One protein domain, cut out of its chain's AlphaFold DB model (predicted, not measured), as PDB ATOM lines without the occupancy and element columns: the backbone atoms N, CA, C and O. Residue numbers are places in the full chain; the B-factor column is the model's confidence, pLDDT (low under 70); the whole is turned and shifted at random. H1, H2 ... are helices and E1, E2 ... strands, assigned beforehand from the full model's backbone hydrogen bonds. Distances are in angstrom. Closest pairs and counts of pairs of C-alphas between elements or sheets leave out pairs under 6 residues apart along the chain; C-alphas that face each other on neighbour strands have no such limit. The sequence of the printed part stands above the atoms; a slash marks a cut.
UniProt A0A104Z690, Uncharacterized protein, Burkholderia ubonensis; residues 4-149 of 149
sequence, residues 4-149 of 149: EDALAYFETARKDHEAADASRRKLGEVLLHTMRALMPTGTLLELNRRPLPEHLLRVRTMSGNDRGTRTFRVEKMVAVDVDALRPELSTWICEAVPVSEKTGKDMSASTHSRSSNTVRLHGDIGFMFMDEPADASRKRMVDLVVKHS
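Overview. This is residues 4 to 149 of the 149 residues of an uncharacterized protein of Burkholderia ubonensis (UniProt A0A104Z690). A strongly twisted, curled sheet of five strands has the later part of one very long helix, H1, packed along one face, while residues 4 to 19 of that helix stick out from the body as a free arm. A second helix, H2, is not on the sheet and meets the later part of H1 with its own last turns. The printed part has 146 residues, with two named helices and five named strands in the order H1, E1, E2, E3, E4, E5, H2; the sheet's order is E1, E3, E4, E5, E2, antiparallel throughout, and the class is mixed, helices and strands. The whole is loose, with a radius of gyration of the C-alphas of 18.4 A, and elongated, spanning 69 by 37 by 28 A.

Arrangement. H1, residues 4 to 38, is on the sheet with its residues 24 to 37, at a height of 4.9 A over the sheet. It lies over E3, residues 71 to 81, and E4, residues 91 to 98, and runs along the strands, at 13 degrees to E3 on the local plane; the closest C-alphas of H1 and E3 are those of Leu 32 and Val 80, 5.6 A apart. E1, residues 44 to 46, is an edge strand antiparallel to E3, with N 45 and O 72 within hydrogen-bond range at 2.7 A. E2, residues 59 to 63, is the other edge strand, antiparallel to E5, residues 119 to 124, with N 62 and O 120 2.8 A apart. E3, E4 and E5 form a meander, each strand the antiparallel neighbour of the one before; E3 and E4 are a hairpin, with N 78 and O 93 at 2.8 A, and so are E4 and E5, with N 94 and O 121 at 2.9 A. E2, E3, E4 and E5 form a Greek key, four strands in a row in which this meander follows E2 and E2 is the antiparallel neighbour of E5. E3 bends by 87 degrees at residue 75, and E4 by 61 degrees at residue 95. H2, residues 134 to 148, touches H1 with residues 144 to 148 alone, at residues 30 to 38 of H1. Their closest C-alphas, those of Thr 34 and His 148, are 5.5 A apart; the two run the same way at a steep tilt of 48 degrees. In H1 and H2 every O i to N i+4 pair is within hydrogen-bond range.

Along the chain. H1 begins at C-alpha 4 (178.744, 209.921, 205.072) and is 50.8 A long. E1 and E2 are short; E3, 22.9 A, begins at C-alpha 71 (146.538, 228.376, 158.353). E4 is 19.9 A and E5 16.7 A long. H2, 21.4 A, ends at C-alpha 148 (145.601, 207.753, 169.639).

Size, cuts and confidence. The two C-alphas farthest apart are those of Glu 4 and Thr 103, 70.3 A. Without residues 4 to 19 the body spans 42 by 32 by 26 A. The printed part has no cut; the links E1 to E2 and E4 to E5 are long, with 12 and 20 residues. Mean pLDDT of the printed part is 88.1, and residues 111 to 116 and 127 to 130 are under 70.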
ATOM      1  N   GLU A   4     179.274 211.181 205.608       71.31
ATOM      2  CA  GLU A   4     178.744 209.921 205.072       71.31
ATOM      3  C   GLU A   4     177.236 210.000 204.767       71.31
ATOM      4  O   GLU A   4     176.794 209.513 203.726       71.31
ATOM      5  N   ASP A   5     176.463 210.710 205.599       80.00
ATOM      6  CA  ASP A   5     175.036 210.970 205.364       80.00
ATOM      7  C   ASP A   5     174.831 211.842 204.114       80.00
ATOM      8  O   ASP A   5     173.897 211.636 203.338       80.00
ATOM      9  N   ALA A   6     175.727 212.812 203.892       81.75
ATOM     10  CA  ALA A   6     175.669 213.706 202.739       81.75
ATOM     11  C   ALA A   6     175.971 212.971 201.422       81.75
ATOM     12  O   ALA A   6     175.294 213.208 200.421       81.75
ATOM     13  N   LEU A   7     176.943 212.051 201.424       86.94
ATOM     14  CA  LEU A   7     177.251 211.201 200.267       86.94
ATOM     15  C   LEU A   7     176.091 210.258 199.932       86.94
ATOM     16  O   LEU A   7     175.703 210.152 198.769       86.94
ATOM     17  N   ALA A   8     175.492 209.619 200.943       87.56
ATOM     18  CA  ALA A   8     174.329 208.758 200.745       87.56
ATOM     19  C   ALA A   8     173.127 209.534 200.171       87.56
ATOM     20  O   ALA A   8     172.449 209.053 199.255       87.56
ATOM     21  N   TYR A   9     172.887 210.756 200.659       89.00
ATOM     22  CA  TYR A   9     171.827 211.622 200.145       89.00
ATOM     23  C   TYR A   9     172.091 212.069 198.701       89.00
ATOM     24  O   TYR A   9     171.190 212.016 197.865       89.00
ATOM     25  N   PHE A  10     173.330 212.453 198.382       91.12
ATOM     26  CA  PHE A  10     173.718 212.845 197.027       91.12
ATOM     27  C   PHE A  10     173.529 211.702 196.019       91.12
ATOM     28  O   PHE A  10     172.922 211.903 194.966       91.12
ATOM     29  N   GLU A  11     173.983 210.491 196.350       92.31
ATOM     30  CA  GLU A  11     173.804 209.320 195.482       92.31
ATOM     31  C   GLU A  11     172.328 208.964 195.276       92.31
ATOM     32  O   GLU A  11     171.939 208.550 194.183       92.31
ATOM     33  N   THR A  12     171.496 209.149 196.301       91.31
ATOM     34  CA  THR A  12     170.044 208.939 196.197       91.31
ATOM     35  C   THR A  12     169.414 209.972 195.264       91.31
ATOM     36  O   THR A  12     168.771 209.598 194.286       91.31
ATOM     37  N   ALA A  13     169.689 211.259 195.484       87.88
ATOM     38  CA  ALA A  13     169.175 212.339 194.644       87.88
ATOM     39  C   ALA A  13     169.591 212.186 193.170       87.88
ATOM     40  O   ALA A  13     168.791 212.435 192.266       87.88
ATOM     41  N   ARG A  14     170.825 211.730 192.910       92.44
ATOM     42  CA  ARG A  14     171.305 211.437 191.552       92.44
ATOM     43  C   ARG A  14     170.502 210.315 190.895       92.44
ATOM     44  O   ARG A  14     170.073 210.474 189.754       92.44
ATOM     45  N   LYS A  15     170.281 209.199 191.597       91.75
ATOM     46  CA  LYS A  15     169.496 208.066 191.078       91.75
ATOM     47  C   LYS A  15     168.055 208.465 190.779       91.75
ATOM     48  O   LYS A  15     167.538 208.108 189.723       91.75
ATOM     49  N   ASP A  16     167.433 209.234 191.669       90.56
ATOM     50  CA  ASP A  16     166.062 209.713 191.480       90.56
ATOM     51  C   ASP A  16     165.964 210.645 190.266       90.56
ATOM     52  O   ASP A  16     165.051 210.513 189.450       90.56
ATOM     53  N   HIS A  17     166.948 211.530 190.087       89.06
ATOM     54  CA  HIS A  17     167.040 212.391 188.911       89.06
ATOM     55  C   HIS A  17     167.211 211.583 187.613       89.06
ATOM     56  O   HIS A  17     166.508 211.826 186.633       89.06
ATOM     57  N   GLU A  18     168.108 210.592 187.591       91.81
ATOM     58  CA  GLU A  18     168.310 209.711 186.431       91.81
ATOM     59  C   GLU A  18     167.036 208.922 186.077       91.81
ATOM     60  O   GLU A  18     166.674 208.809 184.902       91.81
ATOM     61  N   ALA A  19     166.317 208.414 187.084       91.06
ATOM     62  CA  ALA A  19     165.053 207.706 186.897       91.06
ATOM     63  C   ALA A  19     163.933 208.629 186.380       91.06
ATOM     64  O   ALA A  19     163.165 208.241 185.485       91.06
ATOM     65  N   ALA A  20     163.855 209.858 186.896       88.38
ATOM     66  CA  ALA A  20     162.920 210.876 186.426       88.38
ATOM     67  C   ALA A  20     163.202 211.256 184.963       88.38
ATOM     68  O   ALA A  20     162.285 211.278 184.139       88.38
ATOM     69  N   ASP A  21     164.471 211.451 184.602       90.50
ATOM     70  CA  ASP A  21     164.889 211.741 183.230       90.50
ATOM     71  C   ASP A  21     164.560 210.606 182.258       90.50
ATOM     72  O   ASP A  21     164.061 210.853 181.155       90.50
ATOM     73  N   ALA A  22     164.801 209.355 182.655       92.00
ATOM     74  CA  ALA A  22     164.449 208.195 181.846       92.00
ATOM     75  C   ALA A  22     162.931 208.110 181.606       92.00
ATOM     76  O   ALA A  22     162.492 207.849 180.483       92.00
ATOM     77  N   SER A  23     162.130 208.376 182.640       91.19
ATOM     78  CA  SER A  23     160.666 208.396 182.546       91.19
ATOM     79  C   SER A  23     160.175 209.525 181.639       91.19
ATOM     80  O   SER A  23     159.317 209.306 180.784       91.19
ATOM     81  N   ARG A  24     160.779 210.712 181.754       91.62
ATOM     82  CA  ARG A  24     160.483 211.877 180.916       91.62
ATOM     83  C   ARG A  24     160.759 211.615 179.438       91.62
ATOM     84  O   ARG A  24     159.932 211.957 178.598       91.62
ATOM     85  N   ARG A  25     161.885 210.970 179.107       92.69
ATOM     86  CA  ARG A  25     162.209 210.598 177.718       92.69
ATOM     87  C   ARG A  25     161.181 209.631 177.138       92.69
ATOM     88  O   ARG A  25     160.670 209.889 176.053       92.69
ATOM     89  N   LYS A  26     160.815 208.583 177.885       93.12
ATOM     90  CA  LYS A  26     159.772 207.630 177.467       93.12
ATOM     91  C   LYS A  26     158.422 208.311 177.259       93.12
ATOM     92  O   LYS A  26     157.754 208.054 176.264       93.12
ATOM     93  N   LEU A  27     158.033 209.207 178.167       91.62
ATOM     94  CA  LEU A  27     156.811 209.990 178.006       91.62
ATOM     95  C   LEU A  27     156.877 210.868 176.749       91.62
ATOM     96  O   LEU A  27     155.916 210.908 175.987       91.62
ATOM     97  N   GLY A  28     158.016 211.512 176.489       93.81
ATOM     98  CA  GLY A  28     158.236 212.302 175.277       93.81
ATOM     99  C   GLY A  28     158.106 211.480 173.994       93.81
ATOM    100  O   GLY A  28     157.508 211.952 173.032       93.81
ATOM    101  N   GLU A  29     158.598 210.240 173.980       94.25
ATOM    102  CA  GLU A  29     158.439 209.317 172.848       94.25
ATOM    103  C   GLU A  29     156.971 208.949 172.607       94.25
ATOM    104  O   GLU A  29     156.498 209.035 171.472       94.25
ATOM    105  N   VAL A  30     156.240 208.597 173.672       93.62
ATOM    106  CA  VAL A  30     154.807 208.275 173.603       93.62
ATOM    107  C   VAL A  30     154.013 209.477 173.100       93.62
ATOM    108  O   VAL A  30     153.274 209.361 172.127       93.62
ATOM    109  N   LEU A  31     154.217 210.652 173.697       93.38
ATOM    110  CA  LEU A  31     153.527 211.874 173.295       93.38
ATOM    111  C   LEU A  31     153.874 212.275 171.860       93.38
ATOM    112  O   LEU A  31     152.991 212.662 171.101       93.38
ATOM    113  N   LEU A  32     155.133 212.145 171.440       95.06
ATOM    114  CA  LEU A  32     155.520 212.421 170.058       95.06
ATOM    115  C   LEU A  32     154.826 211.469 169.077       95.06
ATOM    116  O   LEU A  32     154.408 211.905 168.002       95.06
ATOM    117  N   HIS A  33     154.688 210.192 169.435       94.56
ATOM    118  CA  HIS A  33     153.925 209.230 168.645       94.56
ATOM    119  C   HIS A  33     152.444 209.630 168.557       94.56
ATOM    120  O   HIS A  33     151.918 209.764 167.451       94.56
ATOM    121  N   THR A  34     151.815 209.940 169.692       93.19
ATOM    122  CA  THR A  34     150.433 210.440 169.765       93.19
ATOM    123  C   THR A  34     150.229 211.674 168.884       93.19
ATOM    124  O   THR A  34     149.300 211.718 168.078       93.19
ATOM    125  N   MET A  35     151.119 212.668 168.961       94.19
ATOM    126  CA  MET A  35     150.990 213.892 168.166       94.19
ATOM    127  C   MET A  35     151.193 213.649 166.665       94.19
ATOM    128  O   MET A  35     150.571 214.332 165.856       94.19
ATOM    129  N   ARG A  36     152.023 212.674 166.271       95.06
ATOM    130  CA  ARG A  36     152.166 212.257 164.862       95.06
ATOM    131  C   ARG A  36     150.907 211.592 164.323       95.06
ATOM    132  O   ARG A  36     150.570 211.821 163.166       95.06
ATOM    133  N   ALA A  37     150.226 210.795 165.142       93.00
ATOM    134  CA  ALA A  37     148.947 210.196 164.775       93.00
ATOM    135  C   ALA A  37     147.834 211.253 164.676       93.00
ATOM    136  O   ALA A  37     146.986 211.182 163.790       93.00
ATOM    137  N   LEU A  38     147.855 212.250 165.564       91.56
ATOM    138  CA  LEU A  38     146.859 213.321 165.613       91.56
ATOM    139  C   LEU A  38     147.037 214.366 164.502       91.56
ATOM    140  O   LEU A  38     146.057 214.865 163.957       91.56
ATOM    141  N   MET A  39     148.287 214.696 164.178       93.62
ATOM    142  CA  MET A  39     148.665 215.682 163.165       93.62
ATOM    143  C   MET A  39     149.664 215.068 162.172       93.62
ATOM    144  O   MET A  39     150.844 215.440 162.166       93.62
ATOM    145  N   PRO A  40     149.228 214.115 161.328       94.69
ATOM    146  CA  PRO A  40     150.094 213.525 160.316       94.69
ATOM    147  C   PRO A  40     150.568 214.574 159.301       94.69
ATOM    148  O   PRO A  40     149.951 215.632 159.124       94.69
ATOM    149  N   THR A  41     151.656 214.274 158.593       95.75
ATOM    150  CA  THR A  41     152.135 215.103 157.477       95.75
ATOM    151  C   THR A  41     151.008 215.356 156.472       95.75
ATOM    152  O   THR A  41     150.263 214.449 156.108       95.75
ATOM    153  N   GLY A  42     150.873 216.606 156.037       95.38
ATOM    154  CA  GLY A  42     149.800 217.080 155.167       95.38
ATOM    155  C   GLY A  42     148.578 217.632 155.906       95.38
ATOM    156  O   GLY A  42     147.755 218.289 155.270       95.38
ATOM    157  N   THR A  43     148.465 217.439 157.226       95.69
ATOM    158  CA  THR A  43     147.344 217.979 158.017       95.69
ATOM    159  C   THR A  43     147.287 219.497 157.910       95.69
ATOM    160  O   THR A  43     148.298 220.176 158.088       95.69
ATOM    161  N   LEU A  44     146.097 220.035 157.642       95.50
ATOM    162  CA  LEU A  44     145.858 221.472 157.605       95.50
ATOM    163  C   LEU A  44     145.396 221.966 158.983       95.50
ATOM    164  O   LEU A  44     144.342 221.574 159.476       95.50
ATOM    165  N   LEU A  45     146.190 222.836 159.597       94.81
ATOM    166  CA  LEU A  45     145.918 223.484 160.874       94.81
ATOM    167  C   LEU A  45     145.270 224.846 160.616       94.81
ATOM    168  O   LEU A  45     145.964 225.814 160.316       94.81
ATOM    169  N   GLU A  46     143.946 224.925 160.731       94.25
ATOM    170  CA  GLU A  46     143.176 226.164 160.558       94.25
ATOM    171  C   GLU A  46     142.939 226.845 161.918       94.25
ATOM    172  O   GLU A  46     141.904 226.660 162.559       94.25
ATOM    173  N   LEU A  47     143.887 227.662 162.389       93.38
ATOM    174  CA  LEU A  47     143.869 228.187 163.764       93.38
ATOM    175  C   LEU A  47     142.786 229.251 164.036       93.38
ATOM    176  O   LEU A  47     142.612 229.681 165.180       93.38
ATOM    177  N   ASN A  48     142.077 229.698 162.999       90.62
ATOM    178  CA  ASN A  48     140.940 230.616 163.103       90.62
ATOM    179  C   ASN A  48     139.586 229.888 163.108       90.62
ATOM    180  O   ASN A  48     138.573 230.479 163.490       90.62
ATOM    181  N   ARG A  49     139.543 228.615 162.693       88.81
ATOM    182  CA  ARG A  49     138.293 227.879 162.501       88.81
ATOM    183  C   ARG A  49     137.785 227.311 163.819       88.81
ATOM    184  O   ARG A  49     138.368 226.387 164.371       88.81
ATOM    185  N   ARG A  50     136.667 227.840 164.317       88.88
ATOM    186  CA  ARG A  50     136.025 227.354 165.548       88.88
ATOM    187  C   ARG A  50     135.027 226.223 165.238       88.88
ATOM    188  O   ARG A  50     134.332 226.320 164.227       88.88
ATOM    189  N   PRO A  51     134.908 225.196 166.103       88.38
ATOM    190  CA  PRO A  51     135.688 224.963 167.327       88.38
ATOM    191  C   PRO A  51     137.122 224.485 167.031       88.38
ATOM    192  O   PRO A  51     137.336 223.709 166.106       88.38
ATOM    193  N   LEU A  52     138.097 224.938 167.835       88.12
ATOM    194  CA  LEU A  52     139.481 224.455 167.748       88.12
ATOM    195  C   LEU A  52     139.690 223.280 168.718       88.12
ATOM    196  O   LEU A  52     139.286 223.401 169.877       88.12
ATOM    197  N   PRO A  53     140.375 222.203 168.296       87.31
ATOM    198  CA  PRO A  53     140.897 221.187 169.207       87.31
ATOM    199  C   PRO A  53     141.803 221.792 170.288       87.31
ATOM    200  O   PRO A  53     142.525 222.754 170.022       87.31
ATOM    201  N   GLU A  54     141.812 221.196 171.487       86.00
ATOM    202  CA  GLU A  54     142.569 221.711 172.643       86.00
ATOM    203  C   GLU A  54     144.056 221.930 172.339       86.00
ATOM    204  O   GLU A  54     144.582 223.014 172.588       86.00
ATOM    205  N   HIS A  55     144.701 220.948 171.702       86.44
ATOM    206  CA  HIS A  55     146.118 220.998 171.327       86.44
ATOM    207  C   HIS A  55     146.457 222.093 170.296       86.44
ATOM    208  O   HIS A  55     147.630 222.348 170.032       86.44
ATOM    209  N   LEU A  56     145.449 222.753 169.704       90.94
ATOM    210  CA  LEU A  56     145.610 223.875 168.772       90.94
ATOM    211  C   LEU A  56     145.214 225.233 169.378       90.94
ATOM    212  O   LEU A  56     145.369 226.264 168.719       90.94
ATOM    213  N   LEU A  57     144.718 225.282 170.623       88.81
ATOM    214  CA  LEU A  57     144.242 226.528 171.242       88.81
ATOM    215  C   LEU A  57     145.356 227.564 171.434       88.81
ATOM    216  O   LEU A  57     145.105 228.767 171.319       88.81
ATOM    217  N   ARG A  58     146.581 227.110 171.710       89.00
ATOM    218  CA  ARG A  58     147.755 227.957 171.943       89.00
ATOM    219  C   ARG A  58     148.896 227.558 171.022       89.00
ATOM    220  O   ARG A  58     149.862 226.950 171.453       89.00
ATOM    221  N   VAL A  59     148.788 227.939 169.752       93.56
ATOM    222  CA  VAL A  59     149.858 227.735 168.765       93.56
ATOM    223  C   VAL A  59     150.579 229.044 168.476       93.56
ATOM    224  O   VAL A  59     149.945 230.077 168.228       93.56
ATOM    225  N   ARG A  60     151.913 228.991 168.498       93.88
ATOM    226  CA  ARG A  60     152.805 230.123 168.230       93.88
ATOM    227  C   ARG A  60     153.852 229.751 167.187       93.88
ATOM    228  O   ARG A  60     154.424 228.664 167.229       93.88
ATOM    229  N   THR A  61     154.137 230.689 166.291       94.25
ATOM    230  CA  THR A  61     155.279 230.616 165.377       94.25
ATOM    231  C   THR A  61     156.546 230.987 166.145       94.25
ATOM    232  O   THR A  61     156.679 232.117 166.606       94.25
ATOM    233  N   MET A  62     157.478 230.047 166.293       93.06
ATOM    234  CA  MET A  62     158.745 230.276 167.002       93.06
ATOM    235  C   MET A  62     159.877 230.701 166.070       93.06
ATOM    236  O   MET A  62     160.805 231.388 166.489       93.06
ATOM    237  N   SER A  63     159.833 230.279 164.804       90.88
ATOM    238  CA  SER A  63     160.804 230.705 163.792       90.88
ATOM    239  C   SER A  63     160.244 230.567 162.378       90.88
ATOM    240  O   SER A  63     159.313 229.790 162.154       90.88
ATOM    241  N   GLY A  64     160.847 231.287 161.430       88.56
ATOM    242  CA  GLY A  64     160.360 231.409 160.055       88.56
ATOM    243  C   GLY A  64     159.389 232.581 159.895       88.56
ATOM    244  O   GLY A  64     159.099 233.293 160.856       88.56
ATOM    245  N   ASN A  65     158.919 232.806 158.670       90.38
ATOM    246  CA  ASN A  65     157.953 233.859 158.370       90.38
ATOM    247  C   ASN A  65     156.581 233.251 158.060       90.38
ATOM    248  O   ASN A  65     156.376 232.709 156.976       90.38
ATOM    249  N   ASP A  66     155.638 233.370 158.992       89.69
ATOM    250  CA  ASP A  66     154.259 232.909 158.798       89.69
ATOM    251  C   ASP A  66     153.420 233.839 157.911       89.69
ATOM    252  O   ASP A  66     152.277 233.522 157.603       89.69
ATOM    253  N   ARG A  67     153.959 234.986 157.473       88.69
ATOM    254  CA  ARG A  67     153.265 235.958 156.614       88.69
ATOM    255  C   ARG A  67     151.930 236.443 157.200       88.69
ATOM    256  O   ARG A  67     151.074 236.906 156.448       88.69
ATOM    257  N   GLY A  68     151.745 236.332 158.517       89.69
ATOM    258  CA  GLY A  68     150.497 236.674 159.196       89.69
ATOM    259  C   GLY A  68     149.330 235.717 158.922       89.69
ATOM    260  O   GLY A  68     148.203 236.052 159.282       89.69
ATOM    261  N   THR A  69     149.556 234.548 158.303       93.50
ATOM    262  CA  THR A  69     148.493 233.541 158.172       93.50
ATOM    263  C   THR A  69     148.222 232.844 159.496       93.50
ATOM    264  O   THR A  69     149.074 232.762 160.383       93.50
ATOM    265  N   ARG A  70     147.019 232.291 159.620       94.94
ATOM    266  CA  ARG A  70     146.635 231.399 160.714       94.94
ATOM    267  C   ARG A  70     146.349 229.986 160.216       94.94
ATOM    268  O   ARG A  70     145.826 229.178 160.978       94.94
ATOM    269  N   THR A  71     146.710 229.689 158.970       95.81
ATOM    270  CA  THR A  71     146.538 228.376 158.353       95.81
ATOM    271  C   THR A  71     147.884 227.778 157.972       95.81
ATOM    272  O   THR A  71     148.668 228.409 157.265       95.81
ATOM    273  N   PHE A  72     148.155 226.552 158.413       96.81
ATOM    274  CA  PHE A  72     149.447 225.896 158.210       96.81
ATOM    275  C   PHE A  72     149.263 224.455 157.758       96.81
ATOM    276  O   PHE A  72     148.395 223.764 158.276       96.81
ATOM    277  N   ARG A  73     150.090 223.969 156.835       96.50
ATOM    278  CA  ARG A  73     150.146 222.544 156.499       96.50
ATOM    279  C   ARG A  73     151.316 221.897 157.223       96.50
ATOM    280  O   ARG A  73     152.447 222.349 157.068       96.50
ATOM    281  N   VAL A  74     151.054 220.852 157.998       96.50
ATOM    282  CA  VAL A  74     152.094 220.107 158.716       96.50
ATOM    283  C   VAL A  74     153.013 219.420 157.711       96.50
ATOM    284  O   VAL A  74     152.560 218.625 156.896       96.50
ATOM    285  N   GLU A  75     154.309 219.689 157.800       95.62
ATOM    286  CA  GLU A  75     155.347 218.923 157.105       95.62
ATOM    287  C   GLU A  75     155.807 217.773 157.997       95.62
ATOM    288  O   GLU A  75     155.844 216.612 157.586       95.62
ATOM    289  N   LYS A  76     156.129 218.089 159.256       94.31
ATOM    290  CA  LYS A  76     156.739 217.128 160.171       94.31
ATOM    291  C   LYS A  76     156.509 217.493 161.630       94.31
ATOM    292  O   LYS A  76     156.849 218.587 162.068       94.31
ATOM    293  N   MET A  77     156.067 216.523 162.426       94.88
ATOM    294  CA  MET A  77     156.186 216.596 163.885       94.88
ATOM    295  C   MET A  77     157.637 216.324 164.297       94.88
ATOM    296  O   MET A  77     158.157 215.215 164.111       94.88
ATOM    297  N   VAL A  78     158.296 217.351 164.829       92.38
ATOM    298  CA  VAL A  78     159.731 217.347 165.121       92.38
ATOM    299  C   VAL A  78     160.006 216.706 166.471       92.38
ATOM    300  O   VAL A  78     160.806 215.776 166.545       92.38
ATOM    301  N   ALA A  79     159.360 217.208 167.523       93.44
ATOM    302  CA  ALA A  79     159.632 216.809 168.896       93.44
ATOM    303  C   ALA A  79     158.463 217.158 169.824       93.44
ATOM    304  O   ALA A  79     157.554 217.905 169.455       93.44
ATOM    305  N   VAL A  80     158.539 216.628 171.039       95.00
ATOM    306  CA  VAL A  80     157.770 217.070 172.199       95.00
ATOM    307  C   VAL A  80     158.770 217.498 173.265       95.00
ATOM    308  O   VAL A  80     159.723 216.767 173.535       95.00
ATOM    309  N   ASP A  81     158.562 218.678 173.836       93.81
ATOM    310  CA  ASP A  81     159.291 219.156 175.003       93.81
ATOM    311  C   ASP A  81     158.456 218.868 176.251       93.81
ATOM    312  O   ASP A  81     157.381 219.447 176.438       93.81
ATOM    313  N   VAL A  82     158.922 217.907 177.052       93.44
ATOM    314  CA  VAL A  82     158.217 217.455 178.253       93.44
ATOM    315  C   VAL A  82     158.664 218.288 179.445       93.44
ATOM    316  O   VAL A  82     159.829 218.216 179.851       93.44
ATOM    317  N   ASP A  83     157.726 219.031 180.031       90.75
ATOM    318  CA  ASP A  83     157.992 219.801 181.243       90.75
ATOM    319  C   ASP A  83     158.344 218.850 182.398       90.75
ATOM    320  O   ASP A  83     157.668 217.847 182.647       90.75
ATOM    321  N   ALA A  84     159.451 219.145 183.079       85.25
ATOM    322  CA  ALA A  84     160.032 218.261 184.083       85.25
ATOM    323  C   ALA A  84     159.221 218.197 185.386       85.25
ATOM    324  O   ALA A  84     159.286 217.194 186.092       85.25
ATOM    325  N   LEU A  85     158.481 219.257 185.716       84.44
ATOM    326  CA  LEU A  85     157.705 219.350 186.953       84.44
ATOM    327  C   LEU A  85     156.222 219.079 186.706       84.44
ATOM    328  O   LEU A  85     155.521 218.589 187.590       84.44
ATOM    329  N   ARG A  86     155.744 219.428 185.511       84.25
ATOM    330  CA  ARG A  86     154.330 219.459 185.150       84.25
ATOM    331  C   ARG A  86     154.121 218.904 183.747       84.25
ATOM    332  O   ARG A  86     153.883 219.681 182.826       84.25
ATOM    333  N   PRO A  87     154.179 217.576 183.550       85.25
ATOM    334  CA  PRO A  87     154.070 216.973 182.223       85.25
ATOM    335  C   PRO A  87     152.815 217.380 181.436       85.25
ATOM    336  O   PRO A  87     152.822 217.350 180.210       85.25
ATOM    337  N   GLU A  88     151.747 217.806 182.107       82.44
ATOM    338  CA  GLU A  88     150.544 218.350 181.476       82.44
ATOM    339  C   GLU A  88     150.756 219.687 180.731       82.44
ATOM    340  O   GLU A  88     149.967 220.036 179.858       82.44
ATOM    341  N   LEU A  89     151.837 220.411 181.039       85.69
ATOM    342  CA  LEU A  89     152.263 221.649 180.377       85.69
ATOM    343  C   LEU A  89     153.237 221.419 179.214       85.69
ATOM    344  O   LEU A  89     153.790 222.373 178.667       85.69
ATOM    345  N   SER A  90     153.467 220.162 178.840       91.75
ATOM    346  CA  SER A  90     154.377 219.814 177.752       91.75
ATOM    347  C   SER A  90     153.926 220.419 176.423       91.75
ATOM    348  O   SER A  90     152.730 220.521 176.131       91.75
ATOM    349  N   THR A  91     154.894 220.768 175.580       94.75
ATOM    350  CA  THR A  91     154.629 221.382 174.274       94.75
ATOM    351  C   THR A  91     155.042 220.458 173.139       94.75
ATOM    352  O   THR A  91     156.031 219.734 173.220       94.75
ATOM    353  N   TRP A  92     154.282 220.468 172.051       95.38
ATOM    354  CA  TRP A  92     154.660 219.830 170.802       95.38
ATOM    355  C   TRP A  92     155.306 220.847 169.866       95.38
ATOM    356  O   TRP A  92     155.009 222.041 169.895       95.38
ATOM    357  N   ILE A  93     156.191 220.349 169.008       96.12
ATOM    358  CA  ILE A  93     156.954 221.147 168.056       96.12
ATOM    359  C   ILE A  93     156.800 220.531 166.671       96.12
ATOM    360  O   ILE A  93     157.118 219.355 166.470       96.12
ATOM    361  N   CYS A  94     156.368 221.329 165.698       96.25
ATOM    362  CA  CYS A  94     156.268 220.890 164.311       96.25
ATOM    363  C   CYS A  94     156.899 221.883 163.333       96.25
ATOM    364  O   CYS A  94     157.026 223.077 163.603       96.25
ATOM    365  N   GLU A  95     157.316 221.355 162.191       96.06
ATOM    366  CA  GLU A  95     157.607 222.122 160.989       96.06
ATOM    367  C   GLU A  95     156.356 222.122 160.116       96.06
ATOM    368  O   GLU A  95     155.723 221.081 159.907       96.06
ATOM    369  N   ALA A  96     155.995 223.300 159.623       96.44
ATOM    370  CA  ALA A  96     154.808 223.488 158.810       96.44
ATOM    371  C   ALA A  96     155.038 224.542 157.729       96.44
ATOM    372  O   ALA A  96     155.896 225.412 157.862       96.44
ATOM    373  N   VAL A  97     154.249 224.490 156.664       95.62
ATOM    374  CA  VAL A  97     154.256 225.488 155.594       95.62
ATOM    375  C   VAL A  97     153.065 226.425 155.795       95.62
ATOM    376  O   VAL A  97     151.940 225.943 155.953       95.62
ATOM    377  N   PRO A  98     153.264 227.754 155.819       95.25
ATOM    378  CA  PRO A  98     152.152 228.692 155.882       95.25
ATOM    379  C   PRO A  98     151.310 228.589 154.605       95.25
ATOM    380  O   PRO A  98     151.847 228.550 153.501       95.25
ATOM    381  N   VAL A  99     149.985 228.572 154.735       95.31
ATOM    382  CA  VAL A  99     149.045 228.477 153.607       95.31
ATOM    383  C   VAL A  99     148.231 229.761 153.507       95.31
ATOM    384  O   VAL A  99     147.754 230.301 154.507       95.31
ATOM    385  N   SER A 100     148.087 230.280 152.290       93.06
ATOM    386  CA  SER A 100     147.290 231.472 152.010       93.06
ATOM    387  C   SER A 100     145.804 231.174 152.190       93.06
ATOM    388  O   SER A 100     145.234 230.400 151.427       93.06
ATOM    389  N   GLU A 101     145.148 231.864 153.118       93.00
ATOM    390  CA  GLU A 101     143.701 231.725 153.357       93.00
ATOM    391  C   GLU A 101     142.853 232.132 152.138       93.00
ATOM    392  O   GLU A 101     141.738 231.658 151.963       93.00
ATOM    393  N   LYS A 102     143.394 232.988 151.257       91.00
ATOM    394  CA  LYS A 102     142.705 233.448 150.041       91.00
ATOM    395  C   LYS A 102     142.803 232.464 148.881       91.00
ATOM    396  O   LYS A 102     141.870 232.352 148.097       91.00
ATOM    397  N   THR A 103     143.963 231.827 148.711       90.69
ATOM    398  CA  THR A 103     144.257 231.022 147.509       90.69
ATOM    399  C   THR A 103     144.384 229.529 147.791       90.69
ATOM    400  O   THR A 103     144.449 228.748 146.847       90.69
ATOM    401  N   GLY A 104     144.470 229.127 149.062       90.06
ATOM    402  CA  GLY A 104     144.756 227.753 149.480       90.06
ATOM    403  C   GLY A 104     146.172 227.278 149.141       90.06
ATOM    404  O   GLY A 104     146.488 226.109 149.345       90.06
ATOM    405  N   LYS A 105     147.027 228.162 148.605       92.50
ATOM    406  CA  LYS A 105     148.375 227.820 148.150       92.50
ATOM    407  C   LYS A 105     149.409 228.013 149.245       92.50
ATOM    408  O   LYS A 105     149.295 228.909 150.085       92.50
ATOM    409  N   ASP A 106     150.446 227.196 149.160       92.06
ATOM    410  CA  ASP A 106     151.605 227.247 150.035       92.06
ATOM    411  C   ASP A 106     152.351 228.566 149.839       92.06
ATOM    412  O   ASP A 106     152.572 229.034 148.718       92.06
ATOM    413  N   MET A 107     152.720 229.184 150.951       91.06
ATOM    414  CA  MET A 107     153.485 230.415 150.992       91.06
ATOM    415  C   MET A 107     154.918 230.095 151.393       91.06
ATOM    416  O   MET A 107     155.175 229.237 152.234       91.06
ATOM    417  N   SER A 108     155.874 230.816 150.812       84.19
ATOM    418  CA  SER A 108     157.267 230.673 151.222       84.19
ATOM    419  C   SER A 108     157.483 231.289 152.606       84.19
ATOM    420  O   SER A 108     157.291 232.500 152.804       84.19
ATOM    421  N   ALA A 109     157.931 230.450 153.541       79.62
ATOM    422  CA  ALA A 109     158.343 230.868 154.877       79.62
ATOM    423  C   ALA A 109     159.793 231.379 154.948       79.62
ATOM    424  O   ALA A 109     160.260 231.720 156.039       79.62
ATOM    425  N   SER A 110     160.507 231.439 153.814       77.31
ATOM    426  CA  SER A 110     161.917 231.821 153.782       77.31
ATOM    427  C   SER A 110     162.114 233.240 154.314       77.31
ATOM    428  O   SER A 110     161.479 234.192 153.845       77.31
ATOM    429  N   THR A 111     163.035 233.393 155.257       67.75
ATOM    430  CA  THR A 111     163.597 234.689 155.643       67.75
ATOM    431  C   THR A 111     164.899 234.917 154.876       67.75
ATOM    432  O   THR A 111     165.554 233.958 154.478       67.75
ATOM    433  N   HIS A 112     165.305 236.176 154.665       58.09
ATOM    434  CA  HIS A 112     166.495 236.528 153.864       58.09
ATOM    435  C   HIS A 112     167.807 235.828 154.290       58.09
ATOM    436  O   HIS A 112     168.768 235.842 153.530       58.09
ATOM    437  N   SER A 113     167.852 235.201 155.472       54.88
ATOM    438  CA  SER A 113     169.019 234.510 156.031       54.88
ATOM    439  C   SER A 113     168.913 232.978 156.107       54.88
ATOM    440  O   SER A 113     169.868 232.344 156.559       54.88
ATOM    441  N   ARG A 114     167.798 232.344 155.700       55.69
ATOM    442  CA  ARG A 114     167.628 230.875 155.767       55.69
ATOM    443  C   ARG A 114     166.856 230.312 154.571       55.69
ATOM    444  O   ARG A 114     165.821 230.840 154.187       55.69
ATOM    445  N   SER A 115     167.328 229.178 154.048       59.91
ATOM    446  CA  SER A 115     166.737 228.457 152.907       59.91
ATOM    447  C   SER A 115     165.511 227.599 153.248       59.91
ATOM    448  O   SER A 115     164.948 226.973 152.353       59.91
ATOM    449  N   SER A 116     165.093 227.532 154.517       69.62
ATOM    450  CA  SER A 116     163.934 226.717 154.892       69.62
ATOM    451  C   SER A 116     162.630 227.391 154.468       69.62
ATOM    452  O   SER A 116     162.372 228.538 154.830       69.62
ATOM    453  N   ASN A 117     161.792 226.653 153.740       83.50
ATOM    454  CA  ASN A 117     160.435 227.067 153.373       83.50
ATOM    455  C   ASN A 117     159.386 226.718 154.440       83.50
ATOM    456  O   ASN A 117     158.195 226.911 154.203       83.50
ATOM    457  N   THR A 118     159.812 226.254 155.615       91.19
ATOM    458  CA  THR A 118     158.927 225.937 156.738       91.19
ATOM    459  C   THR A 118     159.032 226.968 157.859       91.19
ATOM    460  O   THR A 118     160.071 227.593 158.083       91.19
ATOM    461  N   VAL A 119     157.931 227.132 158.586       93.62
ATOM    462  CA  VAL A 119     157.905 227.730 159.917       93.62
ATOM    463  C   VAL A 119     158.002 226.639 160.974       93.62
ATOM    464  O   VAL A 119     157.570 225.504 160.759       93.62
ATOM    465  N   ARG A 120     158.532 226.995 162.143       95.00
ATOM    466  CA  ARG A 120     158.496 226.132 163.325       95.00
ATOM    467  C   ARG A 120     157.366 226.581 164.234       95.00
ATOM    468  O   ARG A 120     157.408 227.703 164.741       95.00
ATOM    469  N   LEU A 121     156.383 225.713 164.432       96.31
ATOM    470  CA  LEU A 121     155.245 225.946 165.310       96.31
ATOM    471  C   LEU A 121     155.440 225.207 166.626       96.31
ATOM    472  O   LEU A 121     155.940 224.082 166.648       96.31
ATOM    473  N   HIS A 122     155.042 225.858 167.710       96.19
ATOM    474  CA  HIS A 122     154.919 225.247 169.025       96.19
ATOM    475  C   HIS A 122     153.465 225.338 169.466       96.19
ATOM    476  O   HIS A 122     152.826 226.373 169.251       96.19
ATOM    477  N   GLY A 123     152.968 224.288 170.106       93.88
ATOM    478  CA  GLY A 123     151.682 224.322 170.781       93.88
ATOM    479  C   GLY A 123     151.657 223.444 172.015       93.88
ATOM    480  O   GLY A 123     152.512 222.580 172.193       93.88
ATOM    481  N   ASP A 124     150.685 223.684 172.879       91.44
ATOM    482  CA  ASP A 124     150.515 222.906 174.104       91.44
ATOM    483  C   ASP A 124     149.918 221.528 173.757       91.44
ATOM    484  O   ASP A 124     149.035 221.424 172.900       91.44
ATOM    485  N   ILE A 125     150.389 220.452 174.397       87.62
ATOM    486  CA  ILE A 125     149.810 219.102 174.229       87.62
ATOM    487  C   ILE A 125     148.430 219.030 174.876       87.62
ATOM    488  O   ILE A 125     147.485 218.511 174.279       87.62
ATOM    489  N   GLY A 126     148.318 219.583 176.081       74.50
ATOM    490  CA  GLY A 126     147.069 219.798 176.789       74.50
ATOM    491  C   GLY A 126     146.922 221.276 177.116       74.50
ATOM    492  O   GLY A 126     147.865 221.921 177.565       74.50
ATOM    493  N   PHE A 127     145.734 221.835 176.895       68.38
ATOM    494  CA  PHE A 127     145.426 223.163 177.407       68.38
ATOM    495  C   PHE A 127     144.947 223.024 178.853       68.38
ATOM    496  O   PHE A 127     143.942 222.358 179.105       68.38
ATOM    497  N   MET A 128     145.643 223.668 179.791       66.50
ATOM    498  CA  MET A 128     145.106 223.898 181.131       66.50
ATOM    499  C   MET A 128     144.338 225.215 181.159       66.50
ATOM    500  O   MET A 128     144.905 226.287 180.908       66.50
ATOM    501  N   PHE A 129     143.056 225.144 181.510       67.81
ATOM    502  CA  PHE A 129     142.307 226.336 181.907       67.81
ATOM    503  C   PHE A 129     142.870 226.879 183.231       67.81
ATOM    504  O   PHE A 129     143.450 226.125 184.009       67.81
ATOM    505  N   MET A 130     142.726 228.188 183.488       66.00
ATOM    506  CA  MET A 130     143.339 228.829 184.669       66.00
ATOM    507  C   MET A 130     142.929 228.177 186.000       66.00
ATOM    508  O   MET A 130     143.746 228.139 186.914       66.00
ATOM    509  N   ASP A 131     141.721 227.614 186.071       76.12
ATOM    510  CA  ASP A 131     141.149 227.034 187.294       76.12
ATOM    511  C   ASP A 131     141.117 225.501 187.287       76.12
ATOM    512  O   ASP A 131     140.416 224.871 188.080       76.12
ATOM    513  N   GLU A 132     141.833 224.868 186.360       76.88
ATOM    514  CA  GLU A 132     141.775 223.424 186.230       76.88
ATOM    515  C   GLU A 132     142.714 222.698 187.214       76.88
ATOM    516  O   GLU A 132     143.920 222.968 187.225       76.88
ATOM    517  N   PRO A 133     142.213 221.710 187.985       83.31
ATOM    518  CA  PRO A 133     143.066 220.847 188.792       83.31
ATOM    519  C   PRO A 133     144.046 220.037 187.932       83.31
ATOM    520  O   PRO A 133     143.669 219.460 186.910       83.31
ATOM    521  N   ALA A 134     145.291 219.903 188.399       78.69
ATOM    522  CA  ALA A 134     146.337 219.158 187.692       78.69
ATOM    523  C   ALA A 134     145.935 217.702 187.372       78.69
ATOM    524  O   ALA A 134     146.267 217.189 186.304       78.69
ATOM    525  N   ASP A 135     145.167 217.049 188.250       83.31
ATOM    526  CA  ASP A 135     144.698 215.672 188.039       83.31
ATOM    527  C   ASP A 135     143.723 215.542 186.862       83.31
ATOM    528  O   ASP A 135     143.769 214.554 186.125       83.31
ATOM    529  N   ALA A 136     142.866 216.545 186.641       84.19
ATOM    530  CA  ALA A 136     141.949 216.562 185.503       84.19
ATOM    531  C   ALA A 136     142.719 216.718 184.182       84.19
ATOM    532  O   ALA A 136     142.458 215.987 183.221       84.19
ATOM    533  N   SER A 137     143.732 217.588 184.177       80.75
ATOM    534  CA  SER A 137     144.601 217.796 183.020       80.75
ATOM    535  C   SER A 137     145.417 216.540 182.698       80.75
ATOM    536  O   SER A 137     145.461 216.085 181.552       80.75
ATOM    537  N   ARG A 138     145.966 215.888 183.732       83.31
ATOM    538  CA  ARG A 138     146.668 214.608 183.600       83.31
ATOM    539  C   ARG A 138     145.767 213.526 183.017       83.31
ATOM    540  O   ARG A 138     146.191 212.821 182.105       83.31
ATOM    541  N   LYS A 139     144.532 213.394 183.513       86.50
ATOM    542  CA  LYS A 139     143.578 212.409 182.991       86.50
ATOM    543  C   LYS A 139     143.302 212.635 181.505       86.50
ATOM    544  O   LYS A 139     143.373 211.680 180.743       86.50
ATOM    545  N   ARG A 140     143.083 213.882 181.073       82.69
ATOM    546  CA  ARG A 140     142.899 214.191 179.644       82.69
ATOM    547  C   ARG A 140     144.114 213.834 178.802       82.69
ATOM    548  O   ARG A 140     143.946 213.297 177.712       82.69
ATOM    549  N   MET A 141     145.323 214.105 179.291       83.69
ATOM    550  CA  MET A 141     146.546 213.709 178.589       83.69
ATOM    551  C   MET A 141     146.628 212.184 178.435       83.69
ATOM    552  O   MET A 141     146.951 211.699 177.355       83.69
ATOM    553  N   VAL A 142     146.284 211.423 179.479       86.75
ATOM    554  CA  VAL A 142     146.220 209.955 179.408       86.75
ATOM    555  C   VAL A 142     145.150 209.500 178.414       86.75
ATOM    556  O   VAL A 142     145.446 208.670 177.560       86.75
ATOM    557  N   ASP A 143     143.947 210.069 178.466       87.25
ATOM    558  CA  ASP A 143     142.854 209.733 177.546       87.25
ATOM    559  C   ASP A 143     143.227 210.049 176.085       87.25
ATOM    560  O   ASP A 143     142.922 209.269 175.182       87.25
ATOM    561  N   LEU A 144     143.931 211.162 175.843       85.00
ATOM    562  CA  LEU A 144     144.471 211.528 174.532       85.00
ATOM    563  C   LEU A 144     145.463 210.476 174.034       85.00
ATOM    564  O   LEU A 144     145.361 210.050 172.886       85.00
ATOM    565  N   VAL A 145     146.399 210.055 174.887       86.31
ATOM    566  CA  VAL A 145     147.370 209.011 174.543       86.31
ATOM    567  C   VAL A 145     146.638 207.716 174.220       86.31
ATOM    568  O   VAL A 145     146.779 207.235 173.108       86.31
ATOM    569  N   VAL A 146     145.794 207.211 175.124       87.81
ATOM    570  CA  VAL A 146     145.073 205.933 174.965       87.81
ATOM    571  C   VAL A 146     144.210 205.905 173.703       87.81
ATOM    572  O   VAL A 146     144.086 204.871 173.055       87.81
ATOM    573  N   LYS A 147     143.600 207.035 173.337       86.12
ATOM    574  CA  LYS A 147     142.750 207.132 172.146       86.12
ATOM    575  C   LYS A 147     143.538 207.083 170.830       86.12
ATOM    576  O   LYS A 147     142.962 206.733 169.802       86.12
ATOM    577  N   HIS A 148     144.800 207.502 170.842       81.62
ATOM    578  CA  HIS A 148     145.601 207.753 169.639       81.62
ATOM    579  C   HIS A 148     146.926 206.968 169.598       81.62
ATOM    580  O   HIS A 148     147.734 207.200 168.697       81.62
ATOM    581  N   SER A 149     147.150 206.077 170.567       70.38
ATOM    582  CA  SER A 149     148.227 205.080 170.625       70.38
ATOM    583  C   SER A 149     147.824 203.757 169.995       70.38
ATOM    584  O   SER A 149     146.647 203.374 170.188       70.38
TER     585      SER A 149